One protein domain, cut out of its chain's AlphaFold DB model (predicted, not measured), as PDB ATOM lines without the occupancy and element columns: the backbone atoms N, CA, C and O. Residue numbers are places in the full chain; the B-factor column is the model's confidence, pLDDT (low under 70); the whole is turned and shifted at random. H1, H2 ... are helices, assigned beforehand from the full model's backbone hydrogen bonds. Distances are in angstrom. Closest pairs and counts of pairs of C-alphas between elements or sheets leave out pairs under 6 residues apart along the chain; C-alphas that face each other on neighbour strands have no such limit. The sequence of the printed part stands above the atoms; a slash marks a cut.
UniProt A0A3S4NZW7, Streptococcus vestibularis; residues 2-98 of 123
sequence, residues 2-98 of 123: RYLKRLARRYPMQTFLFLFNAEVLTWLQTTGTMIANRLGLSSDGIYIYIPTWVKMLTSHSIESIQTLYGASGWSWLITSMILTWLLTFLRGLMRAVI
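AT A GLANCE: This is residues 2 to 98 of the 123 residues of a protein of Streptococcus vestibularis (UniProt A0A3S4NZW7). The long helix H2 and the long helix H6 make a flat, narrow V: H6 starts beside H2 and runs back at a slant, so that its last residues, 85 to 98, stick out free. H5 packs on the H2 residues near the closed end of the V, where the short H3 and H4 also lie, and H1 turns off at a corner from the other end of H2. The printed part has 97 residues with six named helices, H1 to H6 in order along the chain, and no named strand; the class is all helix. It is only just loose, close to extended, with a radius of gyration of the C-alphas of 18.6 A, and spans 53 by 41 by 16 A.

IN THESE COORDINATES: Find C-alpha 12 at (101.030, 169.898, 145.857); from there H2, residues 12 to 41, runs 43.4 A to C-alpha 41 at (87.092, 161.837, 186.171). Before it comes H1, residues 2 to 10, 12.6 A long. After it come H3, residues 43 to 47, 5.9 A; H4, residues 52 to 57, 8.6 A; and H5, residues 62 to 70, 12.1 A. H6, residues 72 to 98, then runs 38.9 A to C-alpha 98 at (125.522, 157.258, 143.374).

HOW THE PARTS SIT: Begin with H2, the hub, which touches four helices. Its residues 29 to 40 alone touch H5, at a shallow tilt of 27 degrees, opposite ways; the closest C-alphas, of Ala 36 and Gln 66, are 4.3 A apart. Look next at its residues 21 to 32, which alone touch H6, through residues 72 to 80 of H6; the closest C-alphas, of Gln 29 and Gly 73, are 4.5 A apart. These two run opposite ways at a shallow tilt of 32 degrees, only just short of steep. H5 and H6 meet only through their link. H1 and H2 only just touch, with 3 pairs of C-alphas within 8 A, and only at the corner; they are about perpendicular at 74 degrees, and the closest C-alphas, of Ala 8 and Thr 15, are 5.5 A apart. H2 and H3 also only just touch, with 3 such pairs, and only at the corner, the closest C-alphas, of Leu 39 and Ile 46, being 6.5 A apart. H4 is close to H5 but not clearly touching: the closest C-alphas, of Lys 55 and Ile 65, are 7.4 A apart. H2 and H4 are apart. In H1 to H5 each O i to N i+4 pair is within hydrogen-bond range; in H6, 22 of 23 are.

THE WHOLE: The two C-alphas farthest apart, of Leu 41 and Ile 98, are 57.7 A from each other. The printed part has no cut, and its five links are tight. Look also at residues 9 to 14, of which 12 to 14 belong to H2: they stand free. The mean pLDDT of the printed part is 85.0, and residues 43 to 44 are under 70.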
ATOM      1  N   ARG A   2      94.593 184.052 147.118       73.88
ATOM      2  CA  ARG A   2      95.300 183.829 145.825       73.88
ATOM      3  C   ARG A   2      96.746 183.312 145.951       73.88
ATOM      4  O   ARG A   2      97.230 182.667 145.025       73.88
ATOM      5  N   TYR A   3      97.420 183.589 147.066       70.56
ATOM      6  CA  TYR A   3      98.800 183.161 147.321       70.56
ATOM      7  C   TYR A   3      98.881 181.691 147.763       70.56
ATOM      8  O   TYR A   3      99.621 180.914 147.169       70.56
ATOM      9  N   LEU A   4      98.017 181.274 148.697       71.19
ATOM     10  CA  LEU A   4      97.886 179.874 149.132       71.19
ATOM     11  C   LEU A   4      97.523 178.940 147.970       71.19
ATOM     12  O   LEU A   4      98.149 177.901 147.800       71.19
ATOM     13  N   LYS A   5      96.588 179.350 147.097       74.62
ATOM     14  CA  LYS A   5      96.263 178.588 145.876       74.62
ATOM     15  C   LYS A   5      97.458 178.434 144.926       74.62
ATOM     16  O   LYS A   5      97.563 177.414 144.251       74.62
ATOM     17  N   ARG A   6      98.355 179.425 144.856       78.12
ATOM     18  CA  ARG A   6      99.583 179.344 144.046       78.12
ATOM     19  C   ARG A   6     100.617 178.410 144.671       78.12
ATOM     20  O   ARG A   6     101.214 177.620 143.947       78.12
ATOM     21  N   LEU A   7     100.787 178.462 145.991       71.25
ATOM     22  CA  LEU A   7     101.685 177.576 146.736       71.25
ATOM     23  C   LEU A   7     101.240 176.110 146.647       71.25
ATOM     24  O   LEU A   7     102.048 175.260 146.280       71.25
ATOM     25  N   ALA A   8      99.945 175.847 146.837       76.50
ATOM     26  CA  ALA A   8      99.356 174.516 146.690       76.50
ATOM     27  C   ALA A   8      99.538 173.934 145.282       76.50
ATOM     28  O   ALA A   8      99.732 172.735 145.121       76.50
ATOM     29  N   ARG A   9      99.524 174.785 144.250       78.75
ATOM     30  CA  ARG A   9      99.748 174.355 142.866       78.75
ATOM     31  C   ARG A   9     101.230 174.145 142.537       78.75
ATOM     32  O   ARG A   9     101.543 173.300 141.708       78.75
ATOM     33  N   ARG A  10     102.137 174.900 143.168       84.94
ATOM     34  CA  ARG A  10     103.591 174.782 142.962       84.94
ATOM     35  C   ARG A  10     104.195 173.596 143.724       84.94
ATOM     36  O   ARG A  10     105.112 172.966 143.212       84.94
ATOM     37  N   TYR A  11     103.664 173.283 144.906       81.12
ATOM     38  CA  TYR A  11     104.132 172.188 145.758       81.12
ATOM     39  C   TYR A  11     102.956 171.368 146.321       81.12
ATOM     40  O   TYR A  11     102.678 171.413 147.527       81.12
ATOM     41  N   PRO A  12     102.248 170.609 145.464       82.38
ATOM     42  CA  PRO A  12     101.030 169.898 145.857       82.38
ATOM     43  C   PRO A  12     101.288 168.881 146.974       82.38
ATOM     44  O   PRO A  12     100.555 168.849 147.958       82.38
ATOM     45  N   MET A  13     102.388 168.128 146.885       80.81
ATOM     46  CA  MET A  13     102.745 167.117 147.884       80.81
ATOM     47  C   MET A  13     103.054 167.723 149.262       80.81
ATOM     48  O   MET A  13     102.627 167.200 150.284       80.81
ATOM     49  N   GLN A  14     103.772 168.847 149.303       82.12
ATOM     50  CA  GLN A  14     104.138 169.507 150.563       82.12
ATOM     51  C   GLN A  14     102.915 170.135 151.234       82.12
ATOM     52  O   GLN A  14     102.774 170.077 152.450       82.12
ATOM     53  N   THR A  15     102.002 170.681 150.429       83.50
ATOM     54  CA  THR A  15     100.738 171.242 150.920       83.50
ATOM     55  C   THR A  15      99.839 170.145 151.486       83.50
ATOM     56  O   THR A  15      99.281 170.317 152.564       83.50
ATOM     57  N   PHE A  16      99.748 168.996 150.808       85.94
ATOM     58  CA  PHE A  16      99.019 167.832 151.313       85.94
ATOM     59  C   PHE A  16      99.590 167.328 152.645       85.94
ATOM     60  O   PHE A  16      98.846 167.183 153.607       85.94
ATOM     61  N   LEU A  17     100.910 167.128 152.730       85.19
ATOM     62  CA  LEU A  17     101.563 166.679 153.964       85.19
ATOM     63  C   LEU A  17     101.369 167.666 155.117       85.19
ATOM     64  O   LEU A  17     101.187 167.239 156.254       85.19
ATOM     65  N   PHE A  18     101.403 168.968 154.837       85.31
ATOM     66  CA  PHE A  18     101.142 169.991 155.845       85.31
ATOM     67  C   PHE A  18      99.709 169.902 156.380       85.31
ATOM     68  O   PHE A  18      99.519 169.870 157.593       85.31
ATOM     69  N   LEU A  19      98.718 169.811 155.488       88.50
ATOM     70  CA  LEU A  19      97.310 169.676 155.871       88.50
ATOM     71  C   LEU A  19      97.069 168.390 156.661       88.50
ATOM     72  O   LEU A  19      96.511 168.448 157.750       88.50
ATOM     73  N   PHE A  20      97.581 167.259 156.174       87.75
ATOM     74  CA  PHE A  20      97.477 165.976 156.861       87.75
ATOM     75  C   PHE A  20      98.085 166.027 158.271       87.75
ATOM     76  O   PHE A  20      97.453 165.618 159.239       87.75
ATOM     77  N   ASN A  21      99.296 166.578 158.419       86.44
ATOM     78  CA  ASN A  21      99.926 166.705 159.734       86.44
ATOM     79  C   ASN A  21      99.156 167.648 160.667       86.44
ATOM     80  O   ASN A  21      99.058 167.357 161.856       86.44
ATOM     81  N   ALA A  22      98.602 168.745 160.147       88.25
ATOM     82  CA  ALA A  22      97.798 169.679 160.930       88.25
ATOM     83  C   ALA A  22      96.465 169.057 161.388       88.25
ATOM     84  O   ALA A  22      96.047 169.259 162.530       88.25
ATOM     85  N   GLU A  23      95.820 168.268 160.528       90.88
ATOM     86  CA  GLU A  23      94.596 167.536 160.857       90.88
ATOM     87  C   GLU A  23      94.855 166.465 161.919       90.88
ATOM     88  O   GLU A  23      94.163 166.439 162.937       90.88
ATOM     89  N   VAL A  24      95.890 165.637 161.738       90.12
ATOM     90  CA  VAL A  24      96.251 164.602 162.718       90.12
ATOM     91  C   VAL A  24      96.665 165.225 164.051       90.12
ATOM     92  O   VAL A  24      96.231 164.748 165.094       90.12
ATOM     93  N   LEU A  25      97.433 166.322 164.037       90.56
ATOM     94  CA  LEU A  25      97.765 167.087 165.243       90.56
ATOM     95  C   LEU A  25      96.504 167.533 165.984       90.56
ATOM     96  O   LEU A  25      96.386 167.309 167.186       90.56
ATOM     97  N   THR A  26      95.572 168.165 165.268       90.25
ATOM     98  CA  THR A  26      94.337 168.685 165.863       90.25
ATOM     99  C   THR A  26      93.509 167.547 166.445       90.25
ATOM    100  O   THR A  26      93.083 167.616 167.595       90.25
ATOM    101  N   TRP A  27      93.347 166.461 165.689       92.44
ATOM    102  CA  TRP A  27      92.602 165.289 166.130       92.44
ATOM    103  C   TRP A  27      93.236 164.618 167.356       92.44
ATOM    104  O   TRP A  27      92.519 164.305 168.309       92.44
ATOM    105  N   LEU A  28      94.563 164.451 167.380       91.25
ATOM    106  CA  LEU A  28      95.289 163.900 168.528       91.25
ATOM    107  C   LEU A  28      95.218 164.821 169.743       91.25
ATOM    108  O   LEU A  28      95.005 164.341 170.849       91.25
ATOM    109  N   GLN A  29      95.327 166.137 169.558       89.62
ATOM    110  CA  GLN A  29      95.223 167.085 170.665       89.62
ATOM    111  C   GLN A  29      93.813 167.079 171.268       89.62
ATOM    112  O   GLN A  29      93.656 167.009 172.489       89.62
ATOM    113  N   THR A  30      92.773 167.111 170.433       89.25
ATOM    114  CA  THR A  30      91.381 167.072 170.898       89.25
ATOM    115  C   THR A  30      91.053 165.735 171.557       89.25
ATOM    116  O   THR A  30      90.532 165.705 172.669       89.25
ATOM    117  N   THR A  31      91.403 164.618 170.923       89.00
ATOM    118  CA  THR A  31      91.078 163.283 171.447       89.00
ATOM    119  C   THR A  31      91.922 162.947 172.676       89.00
ATOM    120  O   THR A  31      91.402 162.437 173.664       89.00
ATOM    121  N   GLY A  32      93.210 163.285 172.664       86.56
ATOM    122  CA  GLY A  32      94.131 163.064 173.773       86.56
ATOM    123  C   GLY A  32      93.758 163.848 175.029       86.56
ATOM    124  O   GLY A  32      93.766 163.287 176.123       86.56
ATOM    125  N   THR A  33      93.325 165.105 174.885       87.06
ATOM    126  CA  THR A  33      92.800 165.891 176.017       87.06
ATOM    127  C   THR A  33      91.470 165.345 176.532       87.06
ATOM    128  O   THR A  33      91.272 165.275 177.744       87.06
ATOM    129  N   MET A  34      90.577 164.875 175.652       88.62
ATOM    130  CA  MET A  34      89.349 164.189 176.073       88.62
ATOM    131  C   MET A  34      89.653 162.905 176.856       88.62
ATOM    132  O   MET A  34      89.053 162.687 177.907       88.62
ATOM    133  N   ILE A  35      90.596 162.084 176.385       85.94
ATOM    134  CA  ILE A  35      91.027 160.856 177.067       85.94
ATOM    135  C   ILE A  35      91.642 161.190 178.431       85.94
ATOM    136  O   ILE A  35      91.250 160.591 179.430       85.94
ATOM    137  N   ALA A  36      92.544 162.174 178.496       85.19
ATOM    138  CA  ALA A  36      93.174 162.604 179.744       85.19
ATOM    139  C   ALA A  36      92.140 163.099 180.771       85.19
ATOM    140  O   ALA A  36      92.129 162.641 181.913       85.19
ATOM    141  N   ASN A  37      91.201 163.949 180.346       86.31
ATOM    142  CA  ASN A  37      90.133 164.456 181.210       86.31
ATOM    143  C   ASN A  37      89.226 163.329 181.718       86.31
ATOM    144  O   ASN A  37      88.851 163.294 182.889       86.31
ATOM    145  N   ARG A  38      88.878 162.375 180.850       83.69
ATOM    146  CA  ARG A  38      88.035 161.236 181.222       83.69
ATOM    147  C   ARG A  38      88.750 160.249 182.144       83.69
ATOM    148  O   ARG A  38      88.099 159.682 183.017       83.69
ATOM    149  N   LEU A  39      90.061 160.077 182.001       84.38
ATOM    150  CA  LEU A  39      90.874 159.310 182.947       84.38
ATOM    151  C   LEU A  39      90.953 159.985 184.318       84.38
ATOM    152  O   LEU A  39      90.987 159.285 185.321       84.38
ATOM    153  N   GLY A  40      90.941 161.321 184.374       79.56
ATOM    154  CA  GLY A  40      90.894 162.063 185.639       79.56
ATOM    155  C   GLY A  40      89.556 161.940 186.366       79.56
ATOM    156  O   GLY A  40      89.527 161.865 187.588       79.56
ATOM    157  N   LEU A  41      88.452 161.880 185.617       74.88
ATOM    158  CA  LEU A  41      87.092 161.837 186.171       74.88
ATOM    159  C   LEU A  41      86.544 160.414 186.384       74.88
ATOM    160  O   LEU A  41      85.661 160.211 187.209       74.88
ATOM    161  N   SER A  42      87.021 159.435 185.611       71.56
ATOM    162  CA  SER A  42      86.466 158.073 185.534       71.56
ATOM    163  C   SER A  42      87.559 157.041 185.230       71.56
ATOM    164  O   SER A  42      87.476 156.286 184.260       71.56
ATOM    165  N   SER A  43      88.607 157.045 186.059       65.88
ATOM    166  CA  SER A  43      89.814 156.224 185.888       65.88
ATOM    167  C   SER A  43      89.501 154.733 185.681       65.88
ATOM    168  O   SER A  43      90.017 154.126 184.744       65.88
ATOM    169  N   ASP A  44      88.587 154.157 186.466       68.69
ATOM    170  CA  ASP A  44      88.349 152.703 186.481       68.69
ATOM    171  C   ASP A  44      87.722 152.150 185.190       68.69
ATOM    172  O   ASP A  44      88.078 151.061 184.742       68.69
ATOM    173  N   GLY A  45      86.827 152.904 184.542       74.75
ATOM    174  CA  GLY A  45      86.096 152.429 183.359       74.75
ATOM    175  C   GLY A  45      86.892 152.496 182.054       74.75
ATOM    176  O   GLY A  45      86.631 151.732 181.129       74.75
ATOM    177  N   ILE A  46      87.871 153.400 181.961       79.25
ATOM    178  CA  ILE A  46      88.641 153.634 180.727       79.25
ATOM    179  C   ILE A  46      90.011 152.965 180.799       79.25
ATOM    180  O   ILE A  46      90.546 152.547 179.772       79.25
ATOM    181  N   TYR A  47      90.553 152.775 182.006       80.56
ATOM    182  CA  TYR A  47      91.836 152.112 182.204       80.56
ATOM    183  C   TYR A  47      91.873 150.698 181.604       80.56
ATOM    184  O   TYR A  47      92.911 150.291 181.082       80.56
ATOM    185  N   ILE A  48      90.756 149.959 181.585       83.31
ATOM    186  CA  ILE A  48      90.681 148.626 180.954       83.31
ATOM    187  C   ILE A  48      90.928 148.661 179.437       83.31
ATOM    188  O   ILE A  48      91.500 147.716 178.900       83.31
ATOM    189  N   TYR A  49      90.581 149.762 178.769       84.38
ATOM    190  CA  TYR A  49      90.760 149.936 177.326       84.38
ATOM    191  C   TYR A  49      92.155 150.455 176.957       84.38
ATOM    192  O   TYR A  49      92.516 150.471 175.781       84.38
ATOM    193  N   ILE A  50      92.963 150.858 177.945       85.38
ATOM    194  CA  ILE A  50      94.338 151.285 177.700       85.38
ATOM    195  C   ILE A  50      95.216 150.055 177.426       85.38
ATOM    196  O   ILE A  50      95.256 149.139 178.261       85.38
ATOM    197  N   PRO A  51      95.969 150.042 176.310       89.38
ATOM    198  CA  PRO A  51      96.869 148.947 175.984       89.38
ATOM    199  C   PRO A  51      97.895 148.672 177.088       89.38
ATOM    200  O   PRO A  51      98.424 149.588 177.721       89.38
ATOM    201  N   THR A  52      98.236 147.399 177.285       87.75
ATOM    202  CA  THR A  52      99.211 146.963 178.300       87.75
ATOM    203  C   THR A  52     100.596 147.568 178.094       87.75
ATOM    204  O   THR A  52     101.242 147.926 179.073       87.75
ATOM    205  N   TRP A  53     101.037 147.762 176.848       88.06
ATOM    206  CA  TRP A  53     102.314 148.418 176.547       88.06
ATOM    207  C   TRP A  53     102.359 149.881 177.006       88.06
ATOM    208  O   TRP A  53     103.390 150.317 177.509       88.06
ATOM    209  N   VAL A  54     101.244 150.622 176.914       85.12
ATOM    210  CA  VAL A  54     101.159 152.004 177.423       85.12
ATOM    211  C   VAL A  54     101.281 151.992 178.938       85.12
ATOM    212  O   VAL A  54     102.061 152.752 179.494       85.12
ATOM    213  N   LYS A  55     100.549 151.087 179.600       87.88
ATOM    214  CA  LYS A  55     100.597 150.941 181.059       87.88
ATOM    215  C   LYS A  55     102.002 150.597 181.542       87.88
ATOM    216  O   LYS A  55     102.453 151.171 182.521       87.88
ATOM    217  N   MET A  56     102.704 149.699 180.851       89.12
ATOM    218  CA  MET A  56     104.092 149.366 181.179       89.12
ATOM    219  C   MET A  56     105.029 150.563 180.975       89.12
ATOM    220  O   MET A  56     105.862 150.828 181.836       89.12
ATOM    221  N   LEU A  57     104.865 151.320 179.884       87.38
ATOM    222  CA  LEU A  57     105.671 152.512 179.592       87.38
ATOM    223  C   LEU A  57     105.513 153.605 180.660       87.38
ATOM    224  O   LEU A  57     106.457 154.333 180.948       87.38
ATOM    225  N   THR A  58     104.322 153.716 181.244       87.00
ATOM    226  CA  THR A  58     103.996 154.718 182.263       87.00
ATOM    227  C   THR A  58     104.089 154.180 183.691       87.00
ATOM    228  O   THR A  58     103.581 154.822 184.613       87.00
ATOM    229  N   SER A  59     104.690 153.000 183.891       86.12
ATOM    230  CA  SER A  59     104.793 152.328 185.196       86.12
ATOM    231  C   SER A  59     103.446 152.195 185.918       86.12
ATOM    232  O   SER A  59     103.356 152.356 187.131       86.12
ATOM    233  N   HIS A  60     102.377 151.949 185.160       84.50
ATOM    234  CA  HIS A  60     100.990 151.855 185.620       84.50
ATOM    235  C   HIS A  60     100.434 153.130 186.287       84.50
ATOM    236  O   HIS A  60      99.351 153.090 186.870       84.50
ATOM    237  N   SER A  61     101.117 154.274 186.167       87.19
ATOM    238  CA  SER A  61     100.649 155.553 186.708       87.19
ATOM    239  C   SER A  61      99.577 156.179 185.815       87.19
ATOM    240  O   SER A  61      99.815 156.456 184.638       87.19
ATOM    241  N   ILE A  62      98.400 156.443 186.390       84.50
ATOM    242  CA  ILE A  62      97.291 157.137 185.719       84.50
ATOM    243  C   ILE A  62      97.678 158.570 185.339       84.50
ATOM    244  O   ILE A  62      97.336 159.028 184.252       84.50
ATOM    245  N   GLU A  63      98.440 159.259 186.186       85.94
ATOM    246  CA  GLU A  63      98.913 160.623 185.926       85.94
ATOM    247  C   GLU A  63      99.876 160.661 184.727       85.94
ATOM    248  O   GLU A  63      99.734 161.474 183.811       85.94
ATOM    249  N   SER A  64     100.801 159.702 184.658       86.31
ATOM    250  CA  SER A  64     101.724 159.557 183.526       86.31
ATOM    251  C   SER A  64     100.999 159.200 182.221       86.31
ATOM    252  O   SER A  64     101.403 159.609 181.137       86.31
ATOM    253  N   ILE A  65      99.892 158.462 182.307       85.88
ATOM    254  CA  ILE A  65      99.031 158.170 181.157       85.88
ATOM    255  C   ILE A  65      98.300 159.438 180.697       85.88
ATOM    256  O   ILE A  65      98.261 159.724 179.501       85.88
ATOM    257  N   GLN A  66      97.735 160.216 181.624       87.38
ATOM    258  CA  GLN A  66      97.041 161.466 181.300       87.38
ATOM    259  C   GLN A  66      97.967 162.474 180.624       87.38
ATOM    260  O   GLN A  66      97.589 163.076 179.620       87.38
ATOM    261  N   THR A  67      99.191 162.626 181.133       88.00
ATOM    262  CA  THR A  67     100.192 163.515 180.530       88.00
ATOM    263  C   THR A  67     100.607 163.037 179.139       88.00
ATOM    264  O   THR A  67     100.671 163.850 178.217       88.00
ATOM    265  N   LEU A  68     100.787 161.726 178.942       86.75
ATOM    266  CA  LEU A  68     101.108 161.141 177.637       86.75
ATOM    267  C   LEU A  68     100.007 161.395 176.596       86.75
ATOM    268  O   LEU A  68     100.299 161.856 175.493       86.75
ATOM    269  N   TYR A  69      98.737 161.154 176.938       87.50
ATOM    270  CA  TYR A  69      97.626 161.438 176.023       87.50
ATOM    271  C   TYR A  69      97.405 162.945 175.832       87.50
ATOM    272  O   TYR A  69      97.150 163.379 174.708       87.50
ATOM    273  N   GLY A  70      97.579 163.764 176.873       85.62
ATOM    274  CA  GLY A  70      97.472 165.225 176.786       85.62
ATOM    275  C   GLY A  70      98.550 165.877 175.909       85.62
ATOM    276  O   GLY A  70      98.276 166.877 175.240       85.62
ATOM    277  N   ALA A  71      99.749 165.289 175.861       88.62
ATOM    278  CA  ALA A  71     100.872 165.735 175.033       88.62
ATOM    279  C   ALA A  71     100.959 165.032 173.662       88.62
ATOM    280  O   ALA A  71     101.837 165.362 172.861       88.62
ATOM    281  N   SER A  72     100.055 164.090 173.369       86.44
ATOM    282  CA  SER A  72     100.124 163.219 172.183       86.44
ATOM    283  C   SER A  72     100.138 163.972 170.843       86.44
ATOM    284  O   SER A  72     100.811 163.554 169.894       86.44
ATOM    285  N   GLY A  73      99.451 165.117 170.763       85.00
ATOM    286  CA  GLY A  73      99.484 165.992 169.590       85.00
ATOM    287  C   GLY A  73     100.886 166.552 169.329       85.00
ATOM    288  O   GLY A  73     101.415 166.438 168.222       85.00
ATOM    289  N   TRP A  74     101.533 167.089 170.365       83.94
ATOM    290  CA  TRP A  74     102.896 167.621 170.274       83.94
ATOM    291  C   TRP A  74     103.927 166.541 169.965       83.94
ATOM    292  O   TRP A  74     104.809 166.765 169.132       83.94
ATOM    293  N   SER A  75     103.800 165.361 170.580       85.94
ATOM    294  CA  SER A  75     104.693 164.245 170.268       85.94
ATOM    295  C   SER A  75     104.577 163.841 168.801       85.94
ATOM    296  O   SER A  75     105.598 163.664 168.145       85.94
ATOM    297  N   TRP A  76     103.359 163.785 168.252       86.56
ATOM    298  CA  TRP A  76     103.158 163.471 166.839       86.56
ATOM    299  C   TRP A  76     103.797 164.501 165.908       86.56
ATOM    300  O   TRP A  76     104.457 164.114 164.945       86.56
ATOM    301  N   LEU A  77     103.655 165.797 166.208       86.12
ATOM    302  CA  LEU A  77     104.279 166.865 165.423       86.12
ATOM    303  C   LEU A  77     105.801 166.701 165.382       86.12
ATOM    304  O   LEU A  77     106.403 166.733 164.311       86.12
ATOM    305  N   ILE A  78     106.429 166.493 166.541       87.00
ATOM    306  CA  ILE A  78     107.882 166.314 166.624       87.00
ATOM    307  C   ILE A  78     108.302 165.061 165.847       87.00
ATOM    308  O   ILE A  78     109.209 165.125 165.013       87.00
ATOM    309  N   THR A  79     107.615 163.938 166.068       87.56
ATOM    310  CA  THR A  79     107.889 162.680 165.366       87.56
ATOM    311  C   THR A  79     107.763 162.842 163.852       87.56
ATOM    312  O   THR A  79     108.643 162.386 163.118       87.56
ATOM    313  N   SER A  80     106.726 163.521 163.360       86.62
ATOM    314  CA  SER A  80     106.517 163.688 161.922       86.62
ATOM    315  C   SER A  80     107.532 164.638 161.282       86.62
ATOM    316  O   SER A  80     107.973 164.386 160.155       86.62
ATOM    317  N   MET A  81     107.985 165.675 161.998       89.31
ATOM    318  CA  MET A  81     109.074 166.540 161.528       89.31
ATOM    319  C   MET A  81     110.400 165.783 161.437       89.31
ATOM    320  O   MET A  81     111.070 165.864 160.404       89.31
ATOM    321  N   ILE A  82     110.750 165.006 162.467       89.38
ATOM    322  CA  ILE A  82     111.961 164.171 162.469       89.38
ATOM    323  C   ILE A  82     111.906 163.162 161.322       89.38
ATOM    324  O   ILE A  82     112.874 163.026 160.574       89.38
ATOM    325  N   LEU A  83     110.766 162.494 161.136       87.56
ATOM    326  CA  LEU A  83     110.593 161.518 160.065       87.56
ATOM    327  C   LEU A  83     110.713 162.168 158.680       87.56
ATOM    328  O   LEU A  83     111.392 161.641 157.802       87.56
ATOM    329  N   THR A  84     110.109 163.342 158.485       86.38
ATOM    330  CA  THR A  84     110.207 164.091 157.221       86.38
ATOM    331  C   THR A  84     111.645 164.527 156.936       86.38
ATOM    332  O   THR A  84     112.123 164.421 155.800       86.38
ATOM    333  N   TRP A  85     112.356 164.990 157.967       87.50
ATOM    334  CA  TRP A  85     113.769 165.339 157.873       87.50
ATOM    335  C   TRP A  85     114.621 164.116 157.512       87.50
ATOM    336  O   TRP A  85     115.405 164.182 156.566       87.50
ATOM    337  N   LEU A  86     114.386 162.977 158.169       86.00
ATOM    338  CA  LEU A  86     115.074 161.715 157.901       86.00
ATOM    339  C   LEU A  86     114.860 161.235 156.458       86.00
ATOM    340  O   LEU A  86     115.821 160.893 155.771       86.00
ATOM    341  N   LEU A  87     113.623 161.267 155.958       85.44
ATOM    342  CA  LEU A  87     113.315 160.900 154.570       85.44
ATOM    343  C   LEU A  87     114.029 161.809 153.561       85.44
ATOM    344  O   LEU A  87     114.535 161.346 152.535       85.44
ATOM    345  N   THR A  88     114.096 163.107 153.858       84.56
ATOM    346  CA  THR A  88     114.796 164.079 153.008       84.56
ATOM    347  C   THR A  88     116.305 163.836 153.023       84.56
ATOM    348  O   THR A  88     116.940 163.850 151.966       84.56
ATOM    349  N   PHE A  89     116.865 163.542 154.198       83.00
ATOM    350  CA  PHE A  89     118.269 163.193 154.374       83.00
ATOM    351  C   PHE A  89     118.645 161.927 153.597       83.00
ATOM    352  O   PHE A  89     119.591 161.957 152.812       83.00
ATOM    353  N   LEU A  90     117.862 160.848 153.719       88.06
ATOM    354  CA  LEU A  90     118.085 159.596 152.983       88.06
ATOM    355  C   LEU A  90     118.077 159.812 151.467       88.06
ATOM    356  O   LEU A  90     118.923 159.282 150.747       88.06
ATOM    357  N   ARG A  91     117.161 160.650 150.968       86.19
ATOM    358  CA  ARG A  91     117.115 160.998 149.544       86.19
ATOM    359  C   ARG A  91     118.371 161.745 149.087       86.19
ATOM    360  O   ARG A  91     118.829 161.528 147.965       86.19
ATOM    361  N   GLY A  92     118.915 162.620 149.932       86.00
ATOM    362  CA  GLY A  92     120.194 163.293 149.690       86.00
ATOM    363  C   GLY A  92     121.369 162.314 149.696       86.00
ATOM    364  O   GLY A  92     122.184 162.324 148.775       86.00
ATOM    365  N   LEU A  93     121.398 161.414 150.678       89.50
ATOM    366  CA  LEU A  93     122.437 160.401 150.836       89.50
ATOM    367  C   LEU A  93     122.516 159.463 149.625       89.50
ATOM    368  O   LEU A  93     123.606 159.233 149.107       89.50
ATOM    369  N   MET A  94     121.376 159.015 149.091       92.75
ATOM    370  CA  MET A  94     121.338 158.197 147.870       92.75
ATOM    371  C   MET A  94     122.031 158.877 146.683       92.75
ATOM    372  O   MET A  94     122.764 158.231 145.939       92.75
ATOM    373  N   ARG A  95     121.846 160.194 146.511       90.88
ATOM    374  CA  ARG A  95     122.510 160.944 145.433       90.88
ATOM    375  C   ARG A  95     124.021 160.994 145.626       90.88
ATOM    376  O   ARG A  95     124.752 160.820 144.657       90.88
ATOM    377  N   ALA A  96     124.474 161.213 146.860       91.38
ATOM    378  CA  ALA A  96     125.897 161.240 147.181       91.38
ATOM    379  C   ALA A  96     126.556 159.876 146.923       91.38
ATOM    380  O   ALA A  96     127.595 159.816 146.272       91.38
ATOM    381  N   VAL A  97     125.916 158.784 147.352       95.38
ATOM    382  CA  VAL A  97     126.404 157.414 147.121       95.38
ATOM    383  C   VAL A  97     126.515 157.107 145.625       95.38
ATOM    384  O   VAL A  97     127.548 156.613 145.179       95.38
ATOM    385  N   ILE A  98     125.492 157.449 144.833       96.25
ATOM    386  CA  ILE A  98     125.522 157.258 143.374       96.25
ATOM    387  C   ILE A  98     126.675 158.047 142.741       96.25
ATOM    388  O   ILE A  98     127.386 157.519 141.890       96.25
TER     389      ILE A  98